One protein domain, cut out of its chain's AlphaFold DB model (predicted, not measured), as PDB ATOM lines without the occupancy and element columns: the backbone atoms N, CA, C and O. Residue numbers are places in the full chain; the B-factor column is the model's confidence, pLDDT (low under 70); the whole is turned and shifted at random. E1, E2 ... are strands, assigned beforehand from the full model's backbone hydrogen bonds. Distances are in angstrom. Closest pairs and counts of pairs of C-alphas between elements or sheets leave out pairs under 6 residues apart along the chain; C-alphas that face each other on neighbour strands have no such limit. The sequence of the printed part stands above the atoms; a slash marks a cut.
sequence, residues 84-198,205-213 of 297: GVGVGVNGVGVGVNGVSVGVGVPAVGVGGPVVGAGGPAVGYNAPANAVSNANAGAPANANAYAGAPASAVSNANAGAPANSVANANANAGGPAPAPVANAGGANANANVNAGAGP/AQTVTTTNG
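What this domain is: This is residues 84 to 198 and 205 to 213 of the 297 residues of an uncharacterized protein of Phytophthora sojae (strain P6497) (UniProt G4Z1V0). The chain winds in stacked, flattened turns, a solenoid squeezed into a thin slab of two sheets face to face. E1 to E12 fall in turn on one sheet and then the other, the turns are wider from E7 on, and E13 adds an antiparallel strand at the E12 edge. The printed part has 124 residues with thirteen named strands, E1 to E13 in order along the chain, and no named helix; the class is all strand. One sheet runs E1, E3, E5, E7, E9, E11, all parallel, and the other E2, E4, E6, E8, E10, E12, E13, mixed. The whole is compact, with a radius of gyration of the C-alphas of 14.1 A, but flat, spanning 41 by 34 by 13 A.

Where its parts are: E1, residues 86 to 89, begins at C-alpha 86 (173.220, 120.501, 192.566). E2 is residues 93 to 96, E3 100 to 103, E4 107 to 110, E5 114 to 117 and E6 121 to 124, four residues each. E7, residues 128 to 134, is 19.8 A long and begins at C-alpha 128 (161.953, 128.576, 193.053). E8, residues 140 to 146, is 19.9 A long, E9, residues 150 to 156, 20.1 A, and E10, residues 164 to 170, 19.9 A. E11 is residues 180 to 183. E12, residues 188 to 194, is 19.8 A long. E13, residues 205 to 211, is 20.0 A long and ends at C-alpha 211 (142.168, 131.430, 179.685).

How they stand to each other: In the sheet of seven, E2 and E13 are the edge strands. E2 and E4 are parallel at 7 degrees, with N 108 and O 93 2.8 A apart. E8 and E10 are parallel at 1 degrees, with N 144 and O 167 2.8 A apart. E12 and E13 are antiparallel at 173 degrees, with N 190 and O 209 2.8 A apart. In the sheet of six, E1 and E11 are the edge strands. E1 and E3 are parallel at 4 degrees, with N 101 and O 86 2.8 A apart. E7 and E9 are parallel at 3 degrees, with N 153 and O 130 2.8 A apart. Between the sheets, the closest C-alphas of E7 and E8 are those of Ala 134 and Ala 140, 5.0 A apart, and those of E9 and E10 are Ala 152 and Ala 166, 5.2 A apart. E1 and E13 are apart.

The domain as a whole: The two C-alphas farthest apart, those of Gly 159 and Pro 198, are 44.9 A apart. Residues 199 to 204 are not printed, and C-alphas 198 and 205 are 14.4 A apart across this cut. Of the links that are printed whole, those from E9 to E10 and E10 to E11 are short but not tight, and the others are tight. The mean pLDDT of the printed part is 78.2; 28 residues are under 70, among them residues 84 to 94 and 172 to 177.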
ATOM      1  N   GLY A  84     177.375 124.074 197.118       60.41
ATOM      2  CA  GLY A  84     177.504 124.335 195.681       60.41
ATOM      3  C   GLY A  84     176.307 123.939 194.821       60.41
ATOM      4  O   GLY A  84     175.192 123.776 195.317       60.41
ATOM      5  N   VAL A  85     176.540 123.835 193.508       57.16
ATOM      6  CA  VAL A  85     175.493 123.607 192.501       57.16
ATOM      7  C   VAL A  85     175.072 122.132 192.463       57.16
ATOM      8  O   VAL A  85     175.887 121.263 192.164       57.16
ATOM      9  N   GLY A  86     173.800 121.839 192.731       62.00
ATOM     10  CA  GLY A  86     173.220 120.501 192.566       62.00
ATOM     11  C   GLY A  86     172.508 120.381 191.220       62.00
ATOM     12  O   GLY A  86     171.474 121.017 191.038       62.00
ATOM     13  N   VAL A  87     173.028 119.582 190.283       58.66
ATOM     14  CA  VAL A  87     172.399 119.354 188.966       58.66
ATOM     15  C   VAL A  87     171.892 117.918 188.864       58.66
ATOM     16  O   VAL A  87     172.671 116.973 188.971       58.66
ATOM     17  N   GLY A  88     170.589 117.757 188.637       62.12
ATOM     18  CA  GLY A  88     169.939 116.480 188.362       62.12
ATOM     19  C   GLY A  88     169.388 116.437 186.937       62.12
ATOM     20  O   GLY A  88     168.502 117.216 186.584       62.12
ATOM     21  N   VAL A  89     169.904 115.527 186.111       55.44
ATOM     22  CA  VAL A  89     169.346 115.200 184.789       55.44
ATOM     23  C   VAL A  89     168.803 113.781 184.841       55.44
ATOM     24  O   VAL A  89     169.517 112.862 185.232       55.44
ATOM     25  N   ASN A  90     167.528 113.594 184.498       54.41
ATOM     26  CA  ASN A  90     166.831 112.310 184.650       54.41
ATOM     27  C   ASN A  90     166.783 111.754 186.089       54.41
ATOM     28  O   ASN A  90     166.315 110.640 186.263       54.41
ATOM     29  N   GLY A  91     167.166 112.514 187.123       62.31
ATOM     30  CA  GLY A  91     166.812 112.256 188.524       62.31
ATOM     31  C   GLY A  91     167.002 113.476 189.433       62.31
ATOM     32  O   GLY A  91     167.435 114.527 188.971       62.31
ATOM     33  N   VAL A  92     166.571 113.383 190.696       68.69
ATOM     34  CA  VAL A  92     166.316 114.556 191.561       68.69
ATOM     35  C   VAL A  92     167.579 115.404 191.765       68.69
ATOM     36  O   VAL A  92     168.594 114.901 192.245       68.69
ATOM     37  N   GLY A  93     167.506 116.699 191.441       66.00
ATOM     38  CA  GLY A  93     168.575 117.661 191.727       66.00
ATOM     39  C   GLY A  93     168.397 118.272 193.116       66.00
ATOM     40  O   GLY A  93     167.364 118.884 193.372       66.00
ATOM     41  N   VAL A  94     169.379 118.116 194.007       68.31
ATOM     42  CA  VAL A  94     169.353 118.629 195.386       68.31
ATOM     43  C   VAL A  94     170.541 119.559 195.635       68.31
ATOM     44  O   VAL A  94     171.694 119.145 195.516       68.31
ATOM     45  N   GLY A  95     170.279 120.813 196.007       72.56
ATOM     46  CA  GLY A  95     171.314 121.803 196.333       72.56
ATOM     47  C   GLY A  95     171.120 122.423 197.714       72.56
ATOM     48  O   GLY A  95     169.999 122.716 198.126       72.56
ATOM     49  N   VAL A  96     172.213 122.644 198.442       72.94
ATOM     50  CA  VAL A  96     172.182 123.293 199.761       72.94
ATOM     51  C   VAL A  96     173.191 124.439 199.788       72.94
ATOM     52  O   VAL A  96     174.358 124.243 199.454       72.94
ATOM     53  N   ASN A  97     172.746 125.635 200.200       70.75
ATOM     54  CA  ASN A  97     173.530 126.880 200.164       70.75
ATOM     55  C   ASN A  97     174.163 127.147 198.778       70.75
ATOM     56  O   ASN A  97     175.302 127.595 198.671       70.75
ATOM     57  N   GLY A  98     173.421 126.841 197.708       71.50
ATOM     58  CA  GLY A  98     173.861 126.943 196.317       71.50
ATOM     59  C   GLY A  98     172.692 126.801 195.335       71.50
ATOM     60  O   GLY A  98     171.536 126.729 195.749       71.50
ATOM     61  N   VAL A  99     172.979 126.791 194.031       79.44
ATOM     62  CA  VAL A  99     171.947 126.677 192.983       79.44
ATOM     63  C   VAL A  99     171.559 125.212 192.777       79.44
ATOM     64  O   VAL A  99     172.421 124.366 192.572       79.44
ATOM     65  N   SER A 100     170.269 124.897 192.768       77.88
ATOM     66  CA  SER A 100     169.765 123.559 192.417       77.88
ATOM     67  C   SER A 100     169.035 123.587 191.079       77.88
ATOM     68  O   SER A 100     168.134 124.405 190.897       77.88
ATOM     69  N   VAL A 101     169.400 122.694 190.158       80.00
ATOM     70  CA  VAL A 101     168.806 122.575 188.819       80.00
ATOM     71  C   VAL A 101     168.334 121.140 188.583       80.00
ATOM     72  O   VAL A 101     169.121 120.205 188.698       80.00
ATOM     73  N   GLY A 102     167.065 120.963 188.224       79.00
ATOM     74  CA  GLY A 102     166.488 119.678 187.815       79.00
ATOM     75  C   GLY A 102     165.925 119.764 186.400       79.00
ATOM     76  O   GLY A 102     165.170 120.688 186.106       79.00
ATOM     77  N   VAL A 103     166.281 118.825 185.519       77.88
ATOM     78  CA  VAL A 103     165.769 118.755 184.136       77.88
ATOM     79  C   VAL A 103     165.038 117.430 183.903       77.88
ATOM     80  O   VAL A 103     165.622 116.354 184.046       77.88
ATOM     81  N   GLY A 104     163.754 117.519 183.552       72.88
ATOM     82  CA  GLY A 104     162.816 116.399 183.406       72.88
ATOM     83  C   GLY A 104     162.382 115.773 184.736       72.88
ATOM     84  O   GLY A 104     161.746 114.724 184.740       72.88
ATOM     85  N   VAL A 105     162.767 116.382 185.860       75.81
ATOM     86  CA  VAL A 105     162.707 115.805 187.211       75.81
ATOM     87  C   VAL A 105     162.586 116.892 188.278       75.81
ATOM     88  O   VAL A 105     162.859 118.060 187.989       75.81
ATOM     89  N   PRO A 106     162.194 116.539 189.517       82.81
ATOM     90  CA  PRO A 106     162.128 117.498 190.610       82.81
ATOM     91  C   PRO A 106     163.487 118.134 190.937       82.81
ATOM     92  O   PRO A 106     164.506 117.444 191.019       82.81
ATOM     93  N   ALA A 107     163.470 119.439 191.194       83.06
ATOM     94  CA  ALA A 107     164.577 120.201 191.759       83.06
ATOM     95  C   ALA A 107     164.229 120.617 193.194       83.06
ATOM     96  O   ALA A 107     163.151 121.162 193.432       83.06
ATOM     97  N   VAL A 108     165.131 120.378 194.146       83.06
ATOM     98  CA  VAL A 108     164.958 120.727 195.560       83.06
ATOM     99  C   VAL A 108     166.163 121.530 196.041       83.06
ATOM    100  O   VAL A 108     167.299 121.079 195.921       83.06
ATOM    101  N   GLY A 109     165.935 122.706 196.619       82.31
ATOM    102  CA  GLY A 109     167.009 123.564 197.115       82.31
ATOM    103  C   GLY A 109     166.742 124.138 198.497       82.31
ATOM    104  O   GLY A 109     165.597 124.418 198.858       82.31
ATOM    105  N   VAL A 110     167.808 124.327 199.274       80.44
ATOM    106  CA  VAL A 110     167.765 124.972 200.595       80.44
ATOM    107  C   VAL A 110     168.740 126.146 200.622       80.44
ATOM    108  O   VAL A 110     169.937 125.959 200.410       80.44
ATOM    109  N   GLY A 111     168.243 127.353 200.903       76.62
ATOM    110  CA  GLY A 111     169.069 128.557 201.078       76.62
ATOM    111  C   GLY A 111     169.703 129.133 199.803       76.62
ATOM    112  O   GLY A 111     170.419 130.126 199.885       76.62
ATOM    113  N   GLY A 112     169.443 128.550 198.628       80.88
ATOM    114  CA  GLY A 112     169.894 129.066 197.334       80.88
ATOM    115  C   GLY A 112     168.919 128.747 196.189       80.88
ATOM    116  O   GLY A 112     168.023 127.926 196.376       80.88
ATOM    117  N   PRO A 113     169.032 129.421 195.028       85.50
ATOM    118  CA  PRO A 113     168.016 129.394 193.972       85.50
ATOM    119  C   PRO A 113     167.723 128.004 193.400       85.50
ATOM    120  O   PRO A 113     168.635 127.211 193.172       85.50
ATOM    121  N   VAL A 114     166.452 127.742 193.085       84.88
ATOM    122  CA  VAL A 114     165.981 126.465 192.527       84.88
ATOM    123  C   VAL A 114     165.404 126.663 191.132       84.88
ATOM    124  O   VAL A 114     164.551 127.527 190.938       84.88
ATOM    125  N   VAL A 115     165.834 125.846 190.171       88.19
ATOM    126  CA  VAL A 115     165.335 125.838 188.790       88.19
ATOM    127  C   VAL A 115     164.885 124.428 188.410       88.19
ATOM    128  O   VAL A 115     165.691 123.504 188.374       88.19
ATOM    129  N   GLY A 116     163.599 124.257 188.112       85.56
ATOM    130  CA  GLY A 116     163.029 123.017 187.583       85.56
ATOM    131  C   GLY A 116     162.609 123.201 186.129       85.56
ATOM    132  O   GLY A 116     161.765 124.040 185.842       85.56
ATOM    133  N   ALA A 117     163.188 122.438 185.207       86.38
ATOM    134  CA  ALA A 117     162.817 122.427 183.796       86.38
ATOM    135  C   ALA A 117     162.090 121.116 183.470       86.38
ATOM    136  O   ALA A 117     162.681 120.047 183.579       86.38
ATOM    137  N   GLY A 118     160.812 121.160 183.097       79.69
ATOM    138  CA  GLY A 118     159.992 119.966 182.845       79.69
ATOM    139  C   GLY A 118     159.670 119.142 184.099       79.69
ATOM    140  O   GLY A 118     159.132 118.044 183.988       79.69
ATOM    141  N   GLY A 119     159.994 119.660 185.286       84.50
ATOM    142  CA  GLY A 119     159.724 119.054 186.586       84.50
ATOM    143  C   GLY A 119     159.526 120.125 187.667       84.50
ATOM    144  O   GLY A 119     159.843 121.296 187.441       84.50
ATOM    145  N   PRO A 120     158.967 119.757 188.832       87.69
ATOM    146  CA  PRO A 120     158.645 120.713 189.888       87.69
ATOM    147  C   PRO A 120     159.904 121.296 190.547       87.69
ATOM    148  O   PRO A 120     160.891 120.590 190.746       87.69
ATOM    149  N   ALA A 121     159.841 122.566 190.946       88.00
ATOM    150  CA  ALA A 121     160.888 123.255 191.699       88.00
ATOM    151  C   ALA A 121     160.431 123.500 193.145       88.00
ATOM    152  O   ALA A 121     159.374 124.088 193.373       88.00
ATOM    153  N   VAL A 122     161.225 123.068 194.126       88.62
ATOM    154  CA  VAL A 122     160.924 123.194 195.560       88.62
ATOM    155  C   VAL A 122     162.074 123.904 196.276       88.62
ATOM    156  O   VAL A 122     163.156 123.346 196.424       88.62
ATOM    157  N   GLY A 123     161.848 125.133 196.730       84.19
ATOM    158  CA  GLY A 123     162.817 125.963 197.444       84.19
ATOM    159  C   GLY A 123     162.445 126.182 198.909       84.19
ATOM    160  O   GLY A 123     161.413 126.771 199.227       84.19
ATOM    161  N   TYR A 124     163.321 125.785 199.824       83.44
ATOM    162  CA  TYR A 124     163.207 126.109 201.244       83.44
ATOM    163  C   TYR A 124     164.069 127.331 201.563       83.44
ATOM    164  O   TYR A 124     165.289 127.292 201.395       83.44
ATOM    165  N   ASN A 125     163.436 128.420 202.019       79.50
ATOM    166  CA  ASN A 125     164.091 129.721 202.223       79.50
ATOM    167  C   ASN A 125     164.906 130.171 200.988       79.50
ATOM    168  O   ASN A 125     166.032 130.651 201.092       79.50
ATOM    169  N   ALA A 126     164.352 129.909 199.806       80.06
ATOM    170  CA  ALA A 126     165.013 130.058 198.522       80.06
ATOM    171  C   ALA A 126     163.979 130.340 197.429       80.06
ATOM    172  O   ALA A 126     162.866 129.810 197.516       80.06
ATOM    173  N   PRO A 127     164.318 131.141 196.404       84.88
ATOM    174  CA  PRO A 127     163.445 131.328 195.257       84.88
ATOM    175  C   PRO A 127     163.361 130.035 194.439       84.88
ATOM    176  O   PRO A 127     164.369 129.351 194.255       84.88
ATOM    177  N   ALA A 128     162.171 129.726 193.926       87.88
ATOM    178  CA  ALA A 128     161.953 128.576 193.053       87.88
ATOM    179  C   ALA A 128     161.354 129.024 191.720       87.88
ATOM    180  O   ALA A 128     160.345 129.727 191.691       87.88
ATOM    181  N   ASN A 129     161.974 128.601 190.624       89.94
ATOM    182  CA  ASN A 129     161.502 128.845 189.272       89.94
ATOM    183  C   ASN A 129     161.244 127.511 188.569       89.94
ATOM    184  O   ASN A 129     162.157 126.695 188.441       89.94
ATOM    185  N   ALA A 130     160.018 127.291 188.114       89.62
ATOM    186  CA  ALA A 130     159.645 126.114 187.343       89.62
ATOM    187  C   ALA A 130     159.273 126.517 185.918       89.62
ATOM    188  O   ALA A 130     158.445 127.401 185.716       89.62
ATOM    189  N   VAL A 131     159.851 125.848 184.927       90.81
ATOM    190  CA  VAL A 131     159.558 126.068 183.513       90.81
ATOM    191  C   VAL A 131     159.213 124.737 182.873       90.81
ATOM    192  O   VAL A 131     160.013 123.809 182.914       90.81
ATOM    193  N   SER A 132     158.056 124.641 182.233       88.81
ATOM    194  CA  SER A 132     157.649 123.441 181.504       88.81
ATOM    195  C   SER A 132     157.202 123.810 180.104       88.81
ATOM    196  O   SER A 132     156.180 124.469 179.929       88.81
ATOM    197  N   ASN A 133     157.949 123.337 179.109       86.62
ATOM    198  CA  ASN A 133     157.578 123.448 177.707       86.62
ATOM    199  C   ASN A 133     157.178 122.071 177.184       86.62
ATOM    200  O   ASN A 133     157.982 121.141 177.217       86.62
ATOM    201  N   ALA A 134     155.950 121.955 176.687       80.81
ATOM    202  CA  ALA A 134     155.452 120.751 176.041       80.81
ATOM    203  C   ALA A 134     155.197 121.016 174.551       80.81
ATOM    204  O   ALA A 134     154.692 122.074 174.171       80.81
ATOM    205  N   ASN A 135     155.548 120.043 173.709       77.25
ATOM    206  CA  ASN A 135     155.296 120.078 172.268       77.25
ATOM    207  C   ASN A 135     154.130 119.144 171.904       77.25
ATOM    208  O   ASN A 135     153.929 118.126 172.561       77.25
ATOM    209  N   ALA A 136     153.410 119.485 170.829       63.50
ATOM    210  CA  ALA A 136     152.462 118.630 170.105       63.50
ATOM    211  C   ALA A 136     151.493 117.817 170.990       63.50
ATOM    212  O   ALA A 136     151.581 116.595 171.085       63.50
ATOM    213  N   GLY A 137     150.529 118.502 171.611       64.44
ATOM    214  CA  GLY A 137     149.377 117.862 172.261       64.44
ATOM    215  C   GLY A 137     149.587 117.403 173.706       64.44
ATOM    216  O   GLY A 137     148.605 117.122 174.390       64.44
ATOM    217  N   ALA A 138     150.825 117.368 174.204       77.81
ATOM    218  CA  ALA A 138     151.095 117.063 175.606       77.81
ATOM    219  C   ALA A 138     150.820 118.282 176.510       77.81
ATOM    220  O   ALA A 138     151.217 119.397 176.156       77.81
ATOM    221  N   PRO A 139     150.178 118.106 177.680       83.06
ATOM    222  CA  PRO A 139     149.971 119.204 178.612       83.06
ATOM    223  C   PRO A 139     151.302 119.695 179.195       83.06
ATOM    224  O   PRO A 139     152.191 118.902 179.507       83.06
ATOM    225  N   ALA A 140     151.426 121.009 179.380       86.69
ATOM    226  CA  ALA A 140     152.570 121.616 180.055       86.69
ATOM    227  C   ALA A 140     152.203 121.915 181.509       86.69
ATOM    228  O   ALA A 140     151.279 122.682 181.756       86.69
ATOM    229  N   ASN A 141     152.929 121.344 182.471       90.06
ATOM    230  CA  ASN A 141     152.692 121.603 183.890       90.06
ATOM    231  C   ASN A 141     153.963 122.102 184.582       90.06
ATOM    232  O   ASN A 141     154.948 121.366 184.653       90.06
ATOM    233  N   ALA A 142     153.944 123.334 185.084       90.31
ATOM    234  CA  ALA A 142     155.028 123.931 185.851       90.31
ATOM    235  C   ALA A 142     154.565 124.196 187.287       90.31
ATOM    236  O   ALA A 142     153.599 124.923 187.508       90.31
ATOM    237  N   ASN A 143     155.285 123.657 188.270       90.69
ATOM    238  CA  ASN A 143     154.989 123.866 189.685       90.69
ATOM    239  C   ASN A 143     156.227 124.381 190.411       90.69
ATOM    240  O   ASN A 143     157.230 123.671 190.496       90.69
ATOM    241  N   ALA A 144     156.127 125.573 190.985       88.62
ATOM    242  CA  ALA A 144     157.131 126.135 191.871       88.62
ATOM    243  C   ALA A 144     156.559 126.300 193.279       88.62
ATOM    244  O   ALA A 144     155.513 126.920 193.470       88.62
ATOM    245  N   TYR A 145     157.270 125.766 194.267       87.88
ATOM    246  CA  TYR A 145     156.964 125.901 195.686       87.88
ATOM    247  C   TYR A 145     158.168 126.531 196.371       87.88
ATOM    248  O   TYR A 145     159.245 125.949 196.347       87.88
ATOM    249  N   ALA A 146     158.012 127.704 196.974       79.06
ATOM    250  CA  ALA A 146     159.116 128.423 197.593       79.06
ATOM    251  C   ALA A 146     158.748 128.985 198.970       79.06
ATOM    252  O   ALA A 146     157.657 129.506 199.186       79.06
ATOM    253  N   GLY A 147     159.710 128.965 199.894       71.44
ATOM    254  CA  GLY A 147     159.714 129.818 201.089       71.44
ATOM    255  C   GLY A 147     160.168 131.259 200.808       71.44
ATOM    256  O   GLY A 147     160.479 131.975 201.746       71.44
ATOM    257  N   ALA A 148     160.278 131.649 199.536       67.06
ATOM    258  CA  ALA A 148     160.663 132.965 199.013       67.06
ATOM    259  C   ALA A 148     159.893 133.185 197.674       67.06
ATOM    260  O   ALA A 148     158.889 132.494 197.487       67.06
ATOM    261  N   PRO A 149     160.247 134.100 196.738       82.75
ATOM    262  CA  PRO A 149     159.437 134.267 195.527       82.75
ATOM    263  C   PRO A 149     159.431 132.987 194.673       82.75
ATOM    264  O   PRO A 149     160.482 132.402 194.397       82.75
ATOM    265  N   ALA A 150     158.236 132.563 194.255       84.06
ATOM    266  CA  ALA A 150     158.012 131.430 193.360       84.06
ATOM    267  C   ALA A 150     157.560 131.926 191.983       84.06
ATOM    268  O   ALA A 150     156.661 132.757 191.899       84.06
ATOM    269  N   SER A 151     158.137 131.394 190.909       88.56
ATOM    270  CA  SER A 151     157.680 131.641 189.540       88.56
ATOM    271  C   SER A 151     157.448 130.319 188.826       88.56
ATOM    272  O   SER A 151     158.239 129.387 188.961       88.56
ATOM    273  N   ALA A 152     156.357 130.235 188.078       90.06
ATOM    274  CA  ALA A 152     156.056 129.080 187.253       90.06
ATOM    275  C   ALA A 152     155.657 129.539 185.853       90.06
ATOM    276  O   ALA A 152     154.800 130.408 185.701       90.06
ATOM    277  N   VAL A 153     156.268 128.941 184.837       91.06
ATOM    278  CA  VAL A 153     155.968 129.199 183.431       91.06
ATOM    279  C   VAL A 153     155.673 127.876 182.745       91.06
ATOM    280  O   VAL A 153     156.543 127.018 182.641       91.06
ATOM    281  N   SER A 154     154.449 127.703 182.260       89.31
ATOM    282  CA  SER A 154     154.059 126.536 181.471       89.31
ATOM    283  C   SER A 154     153.672 126.967 180.064       89.31
ATOM    284  O   SER A 154     152.760 127.778 179.906       89.31
ATOM    285  N   ASN A 155     154.317 126.404 179.049       87.19
ATOM    286  CA  ASN A 155     154.020 126.683 177.652       87.19
ATOM    287  C   ASN A 155     153.714 125.382 176.899       87.19
ATOM    288  O   ASN A 155     154.581 124.521 176.749       87.19
ATOM    289  N   ALA A 156     152.483 125.246 176.419       84.88
ATOM    290  CA  ALA A 156     152.045 124.140 175.580       84.88
ATOM    291  C   ALA A 156     151.943 124.617 174.118       84.88
ATOM    292  O   ALA A 156     151.067 125.414 173.766       84.88
ATOM    293  N   ASN A 157     152.867 124.150 173.270       75.44
ATOM    294  CA  ASN A 157     152.952 124.544 171.861       75.44
ATOM    295  C   ASN A 157     151.831 123.906 171.016       75.44
ATOM    296  O   ASN A 157     151.495 122.731 171.184       75.44
ATOM    297  N   ALA A 158     151.288 124.694 170.078       59.44
ATOM    298  CA  ALA A 158     150.133 124.350 169.248       59.44
ATOM    299  C   ALA A 158     150.360 123.087 168.394       59.44
ATOM    300  O   ALA A 158     151.396 122.931 167.748       59.44
ATOM    301  N   GLY A 159     149.369 122.192 168.387       59.50
ATOM    302  CA  GLY A 159     149.374 120.952 167.593       59.50
ATOM    303  C   GLY A 159     148.221 119.991 167.915       59.50
ATOM    304  O   GLY A 159     147.822 119.201 167.071       59.50
ATOM    305  N   ALA A 160     147.643 120.099 169.108       57.12
ATOM    306  CA  ALA A 160     146.365 119.525 169.552       57.12
ATOM    307  C   ALA A 160     145.948 120.310 170.822       57.12
ATOM    308  O   ALA A 160     146.782 121.094 171.293       57.12
ATOM    309  N   PRO A 161     144.729 120.178 171.394       67.38
ATOM    310  CA  PRO A 161     144.344 120.968 172.564       67.38
ATOM    311  C   PRO A 161     145.169 120.557 173.795       67.38
ATOM    312  O   PRO A 161     144.806 119.651 174.538       67.38
ATOM    313  N   ALA A 162     146.317 121.200 173.980       73.12
ATOM    314  CA  ALA A 162     147.257 120.918 175.047       73.12
ATOM    315  C   ALA A 162     147.088 121.954 176.153       73.12
ATOM    316  O   ALA A 162     147.449 123.120 175.986       73.12
ATOM    317  N   ASN A 163     146.527 121.534 177.284       86.12
ATOM    318  CA  ASN A 163     146.334 122.431 178.414       86.12
ATOM    319  C   ASN A 163     147.685 122.820 179.029       86.12
ATOM    320  O   ASN A 163     148.605 122.003 179.115       86.12
ATOM    321  N   SER A 164     147.784 124.056 179.504       87.81
ATOM    322  CA  SER A 164     148.942 124.526 180.261       87.81
ATOM    323  C   SER A 164     148.522 124.892 181.681       87.81
ATOM    324  O   SER A 164     147.469 125.493 181.890       87.81
ATOM    325  N   VAL A 165     149.319 124.484 182.663       91.94
ATOM    326  CA  VAL A 165     149.099 124.781 184.077       91.94
ATOM    327  C   VAL A 165     150.400 125.291 184.681       91.94
ATOM    328  O   VAL A 165     151.401 124.577 184.703       91.94
ATOM    329  N   ALA A 166     150.373 126.512 185.202       91.69
ATOM    330  CA  ALA A 166     151.479 127.109 185.934       91.69
ATOM    331  C   ALA A 166     151.031 127.403 187.365       91.69
ATOM    332  O   ALA A 166     150.112 128.191 187.582       91.69
ATOM    333  N   ASN A 167     151.673 126.779 188.348       90.69
ATOM    334  CA  ASN A 167     151.385 126.971 189.763       90.69
ATOM    335  C   ASN A 167     152.606 127.549 190.484       90.69
ATOM    336  O   ASN A 167     153.642 126.890 190.569       90.69
ATOM    337  N   ALA A 168     152.470 128.758 191.020       88.19
ATOM    338  CA  ALA A 168     153.491 129.432 191.809       88.19
ATOM    339  C   ALA A 168     152.995 129.612 193.248       88.19
ATOM    340  O   ALA A 168     152.072 130.381 193.512       88.19
ATOM    341  N   ASN A 169     153.623 128.908 194.188       87.00
ATOM    342  CA  ASN A 169     153.296 128.966 195.607       87.00
ATOM    343  C   ASN A 169     154.464 129.553 196.407       87.00
ATOM    344  O   ASN A 169     155.518 128.924 196.515       87.00
ATOM    345  N   ALA A 170     154.261 130.736 196.985       79.88
ATOM    346  CA  ALA A 170     155.206 131.402 197.872       79.88
ATOM    347  C   ALA A 170     154.657 131.410 199.308       79.88
ATOM    348  O   ALA A 170     153.670 132.079 199.600       79.88
ATOM    349  N   ASN A 171     155.304 130.693 200.230       72.69
ATOM    350  CA  ASN A 171     154.816 130.505 201.603       72.69
ATOM    351  C   ASN A 171     155.207 131.643 202.574       72.69
ATOM    352  O   ASN A 171     154.787 131.636 203.725       72.69
ATOM    353  N   ALA A 172     156.030 132.606 202.150       58.94
ATOM    354  CA  ALA A 172     156.639 133.576 203.062       58.94
ATOM    355  C   ALA A 172     156.490 135.025 202.595       58.94
ATOM    356  O   ALA A 172     157.499 135.637 202.281       58.94
ATOM    357  N   GLY A 173     155.269 135.576 202.540       53.41
ATOM    358  CA  GLY A 173     154.982 137.027 202.491       53.41
ATOM    359  C   GLY A 173     155.638 137.881 201.390       53.41
ATOM    360  O   GLY A 173     155.365 139.075 201.305       53.41
ATOM    361  N   GLY A 174     156.509 137.306 200.568       53.84
ATOM    362  CA  GLY A 174     157.186 137.939 199.461       53.84
ATOM    363  C   GLY A 174     156.274 137.947 198.243       53.84
ATOM    364  O   GLY A 174     155.385 137.098 198.130       53.84
ATOM    365  N   PRO A 175     156.481 138.893 197.317       56.84
ATOM    366  CA  PRO A 175     155.731 138.910 196.075       56.84
ATOM    367  C   PRO A 175     155.980 137.591 195.338       56.84
ATOM    368  O   PRO A 175     157.124 137.251 195.044       56.84
ATOM    369  N   ALA A 176     154.921 136.835 195.056       60.12
ATOM    370  CA  ALA A 176     154.989 135.767 194.073       60.12
ATOM    371  C   ALA A 176     154.964 136.426 192.684       60.12
ATOM    372  O   ALA A 176     153.998 137.132 192.378       60.12
ATOM    373  N   PRO A 177     156.000 136.259 191.841       65.06
ATOM    374  CA  PRO A 177     155.864 136.492 190.412       65.06
ATOM    375  C   PRO A 177     154.592 135.828 189.880       65.06
ATOM    376  O   PRO A 177     154.297 134.684 190.227       65.06
ATOM    377  N   ALA A 178     153.845 136.539 189.035       70.62
ATOM    378  CA  ALA A 178     152.661 135.970 188.413       70.62
ATOM    379  C   ALA A 178     153.074 134.742 187.570       70.62
ATOM    380  O   ALA A 178     153.947 134.872 186.706       70.62
ATOM    381  N   PRO A 179     152.506 133.551 187.819       85.56
ATOM    382  CA  PRO A 179     152.685 132.400 186.971       85.56
ATOM    383  C   PRO A 179     152.135 132.723 185.591       85.56
ATOM    384  O   PRO A 179     151.145 133.442 185.443       85.56
ATOM    385  N   VAL A 180     152.791 132.176 184.579       88.56
ATOM    386  CA  VAL A 180     152.418 132.378 183.185       88.56
ATOM    387  C   VAL A 180     152.092 131.023 182.589       88.56
ATOM    388  O   VAL A 180     152.957 130.157 182.474       88.56
ATOM    389  N   ALA A 181     150.833 130.842 182.209       88.06
ATOM    390  CA  ALA A 181     150.381 129.681 181.464       88.06
ATOM    391  C   ALA A 181     150.028 130.119 180.041       88.06
ATOM    392  O   ALA A 181     149.266 131.066 179.859       88.06
ATOM    393  N   ASN A 182     150.597 129.450 179.042       87.31
ATOM    394  CA  ASN A 182     150.291 129.681 177.639       87.31
ATOM    395  C   ASN A 182     149.942 128.356 176.960       87.31
ATOM    396  O   ASN A 182     150.739 127.416 176.963       87.31
ATOM    397  N   ALA A 183     148.750 128.287 176.373       81.44
ATOM    398  CA  ALA A 183     148.264 127.132 175.634       81.44
ATOM    399  C   ALA A 183     147.806 127.598 174.252       81.44
ATOM    400  O   ALA A 183     146.870 128.387 174.139       81.44
ATOM    401  N   GLY A 184     148.470 127.126 173.193       70.88
ATOM    402  CA  GLY A 184     148.165 127.503 171.810       70.88
ATOM    403  C   GLY A 184     146.814 126.967 171.320       70.88
ATOM    404  O   GLY A 184     146.788 126.017 170.542       70.88
ATOM    405  N   GLY A 185     145.708 127.567 171.777       69.88
ATOM    406  CA  GLY A 185     144.324 127.214 171.424       69.88
ATOM    407  C   GLY A 185     143.595 126.300 172.422       69.88
ATOM    408  O   GLY A 185     142.521 125.796 172.107       69.88
ATOM    409  N   ALA A 186     144.157 126.067 173.611       80.38
ATOM    410  CA  ALA A 186     143.563 125.241 174.670       80.38
ATOM    411  C   ALA A 186     143.520 125.993 176.006       80.38
ATOM    412  O   ALA A 186     143.856 127.171 176.066       80.38
ATOM    413  N   ASN A 187     143.082 125.331 177.079       86.69
ATOM    414  CA  ASN A 187     142.974 125.978 178.383       86.69
ATOM    415  C   ASN A 187     144.365 126.246 178.996       86.69
ATOM    416  O   ASN A 187     145.174 125.325 179.145       86.69
ATOM    417  N   ALA A 188     144.623 127.494 179.371       88.31
ATOM    418  CA  ALA A 188     145.773 127.927 180.147       88.31
ATOM    419  C   ALA A 188     145.335 128.364 181.548       88.31
ATOM    420  O   ALA A 188     144.529 129.279 181.689       88.31
ATOM    421  N   ASN A 189     145.888 127.736 182.582       91.44
ATOM    422  CA  ASN A 189     145.563 128.037 183.970       91.44
ATOM    423  C   ASN A 189     146.810 128.464 184.752       91.44
ATOM    424  O   ASN A 189     147.739 127.680 184.945       91.44
ATOM    425  N   ALA A 190     146.817 129.700 185.232       90.94
ATOM    426  CA  ALA A 190     147.873 130.276 186.049       90.94
ATOM    427  C   ALA A 190     147.362 130.467 187.485       90.94
ATOM    428  O   ALA A 190     146.422 131.222 187.721       90.94
ATOM    429  N   ASN A 191     147.973 129.776 188.448       90.50
ATOM    430  CA  ASN A 191     147.575 129.787 189.855       90.50
ATOM    431  C   ASN A 191     148.689 130.348 190.748       90.50
ATOM    432  O   ASN A 191     149.761 129.752 190.858       90.50
ATOM    433  N   VAL A 192     148.416 131.475 191.401       87.19
ATOM    434  CA  VAL A 192     149.258 132.068 192.443       87.19
ATOM    435  C   VAL A 192     148.698 131.700 193.805       87.19
ATOM    436  O   VAL A 192     147.540 132.001 194.088       87.19
ATOM    437  N   ASN A 193     149.550 131.195 194.691       82.94
ATOM    438  CA  ASN A 193     149.272 131.151 196.119       82.94
ATOM    439  C   ASN A 193     150.349 131.930 196.884       82.94
ATOM    440  O   ASN A 193     151.517 131.544 196.879       82.94
ATOM    441  N   ALA A 194     149.965 133.026 197.538       76.88
ATOM    442  CA  ALA A 194     150.848 133.822 198.384       76.88
ATOM    443  C   ALA A 194     150.422 133.685 199.855       76.88
ATOM    444  O   ALA A 194     149.386 134.210 200.272       76.88
ATOM    445  N   GLY A 195     151.225 132.969 200.645       70.56
ATOM    446  CA  GLY A 195     151.055 132.827 202.089       70.56
ATOM    447  C   GLY A 195     151.287 134.149 202.820       70.56
ATOM    448  O   GLY A 195     152.160 134.939 202.445       70.56
ATOM    449  N   ALA A 196     150.516 134.405 203.879       56.72
ATOM    450  CA  ALA A 196     150.763 135.556 204.738       56.72
ATOM    451  C   ALA A 196     152.119 135.402 205.433       56.72
ATOM    452  O   ALA A 196     152.441 134.342 205.963       56.72
ATOM    453  N   GLY A 197     152.929 136.459 205.395       53.59
ATOM    454  CA  GLY A 197     154.246 136.468 206.026       53.59
ATOM    455  C   GLY A 197     154.200 136.184 207.537       53.59
ATOM    456  O   GLY A 197     153.124 136.171 208.147       53.59
ATOM    457  N   PRO A 198     155.370 135.979 208.166       42.78
ATOM    458  CA  PRO A 198     155.457 135.727 209.599       42.78
ATOM    459  C   PRO A 198     154.825 136.892 210.381       42.78
ATOM    460  O   PRO A 198     155.344 138.004 210.371       42.78
ATOM    461  N   ALA A 205     146.479 134.509 200.121       78.56
ATOM    462  CA  ALA A 205     145.808 135.084 198.962       78.56
ATOM    463  C   ALA A 205     146.036 134.163 197.761       78.56
ATOM    464  O   ALA A 205     147.181 133.837 197.440       78.56
ATOM    465  N   GLN A 206     144.953 133.745 197.110       84.25
ATOM    466  CA  GLN A 206     145.004 132.862 195.952       84.25
ATOM    467  C   GLN A 206     144.400 133.547 194.740       84.25
ATOM    468  O   GLN A 206     143.259 133.996 194.811       84.25
ATOM    469  N   THR A 207     145.147 133.610 193.643       86.81
ATOM    470  CA  THR A 207     144.680 134.158 192.368       86.81
ATOM    471  C   THR A 207     144.768 133.077 191.307       86.81
ATOM    472  O   THR A 207     145.855 132.591 191.004       86.81
ATOM    473  N   VAL A 208     143.625 132.722 190.729       88.81
ATOM    474  CA  VAL A 208     143.515 131.761 189.632       88.81
ATOM    475  C   VAL A 208     143.082 132.510 188.384       88.81
ATOM    476  O   VAL A 208     142.002 133.099 188.373       88.81
ATOM    477  N   THR A 209     143.913 132.473 187.350       90.19
ATOM    478  CA  THR A 209     143.617 133.016 186.025       90.19
ATOM    479  C   THR A 209     143.500 131.871 185.033       90.19
ATOM    480  O   THR A 209     144.479 131.179 184.767       90.19
ATOM    481  N   THR A 210     142.317 131.711 184.455       89.69
ATOM    482  CA  THR A 210     142.006 130.712 183.434       89.69
ATOM    483  C   THR A 210     141.756 131.424 182.116       89.69
ATOM    484  O   THR A 210     140.875 132.275 182.040       89.69
ATOM    485  N   THR A 211     142.481 131.063 181.066       88.19
ATOM    486  CA  THR A 211     142.168 131.430 179.685       88.19
ATOM    487  C   THR A 211     141.721 130.177 178.957       88.19
ATOM    488  O   THR A 211     142.493 129.240 178.784       88.19
ATOM    489  N   ASN A 212     140.460 130.140 178.554       83.94
ATOM    490  CA  ASN A 212     139.878 129.020 177.837       83.94
ATOM    491  C   ASN A 212     140.224 129.098 176.344       83.94
ATOM    492  O   ASN A 212     140.480 130.170 175.793       83.94
ATOM    493  N   GLY A 213     140.184 127.948 175.666       77.38
ATOM    494  CA  GLY A 213     140.486 127.861 174.231       77.38
ATOM    495  C   GLY A 213     139.514 128.635 173.329       77.38
ATOM    496  O   GLY A 213     139.823 128.878 172.169       77.38
TER     497      GLY A 213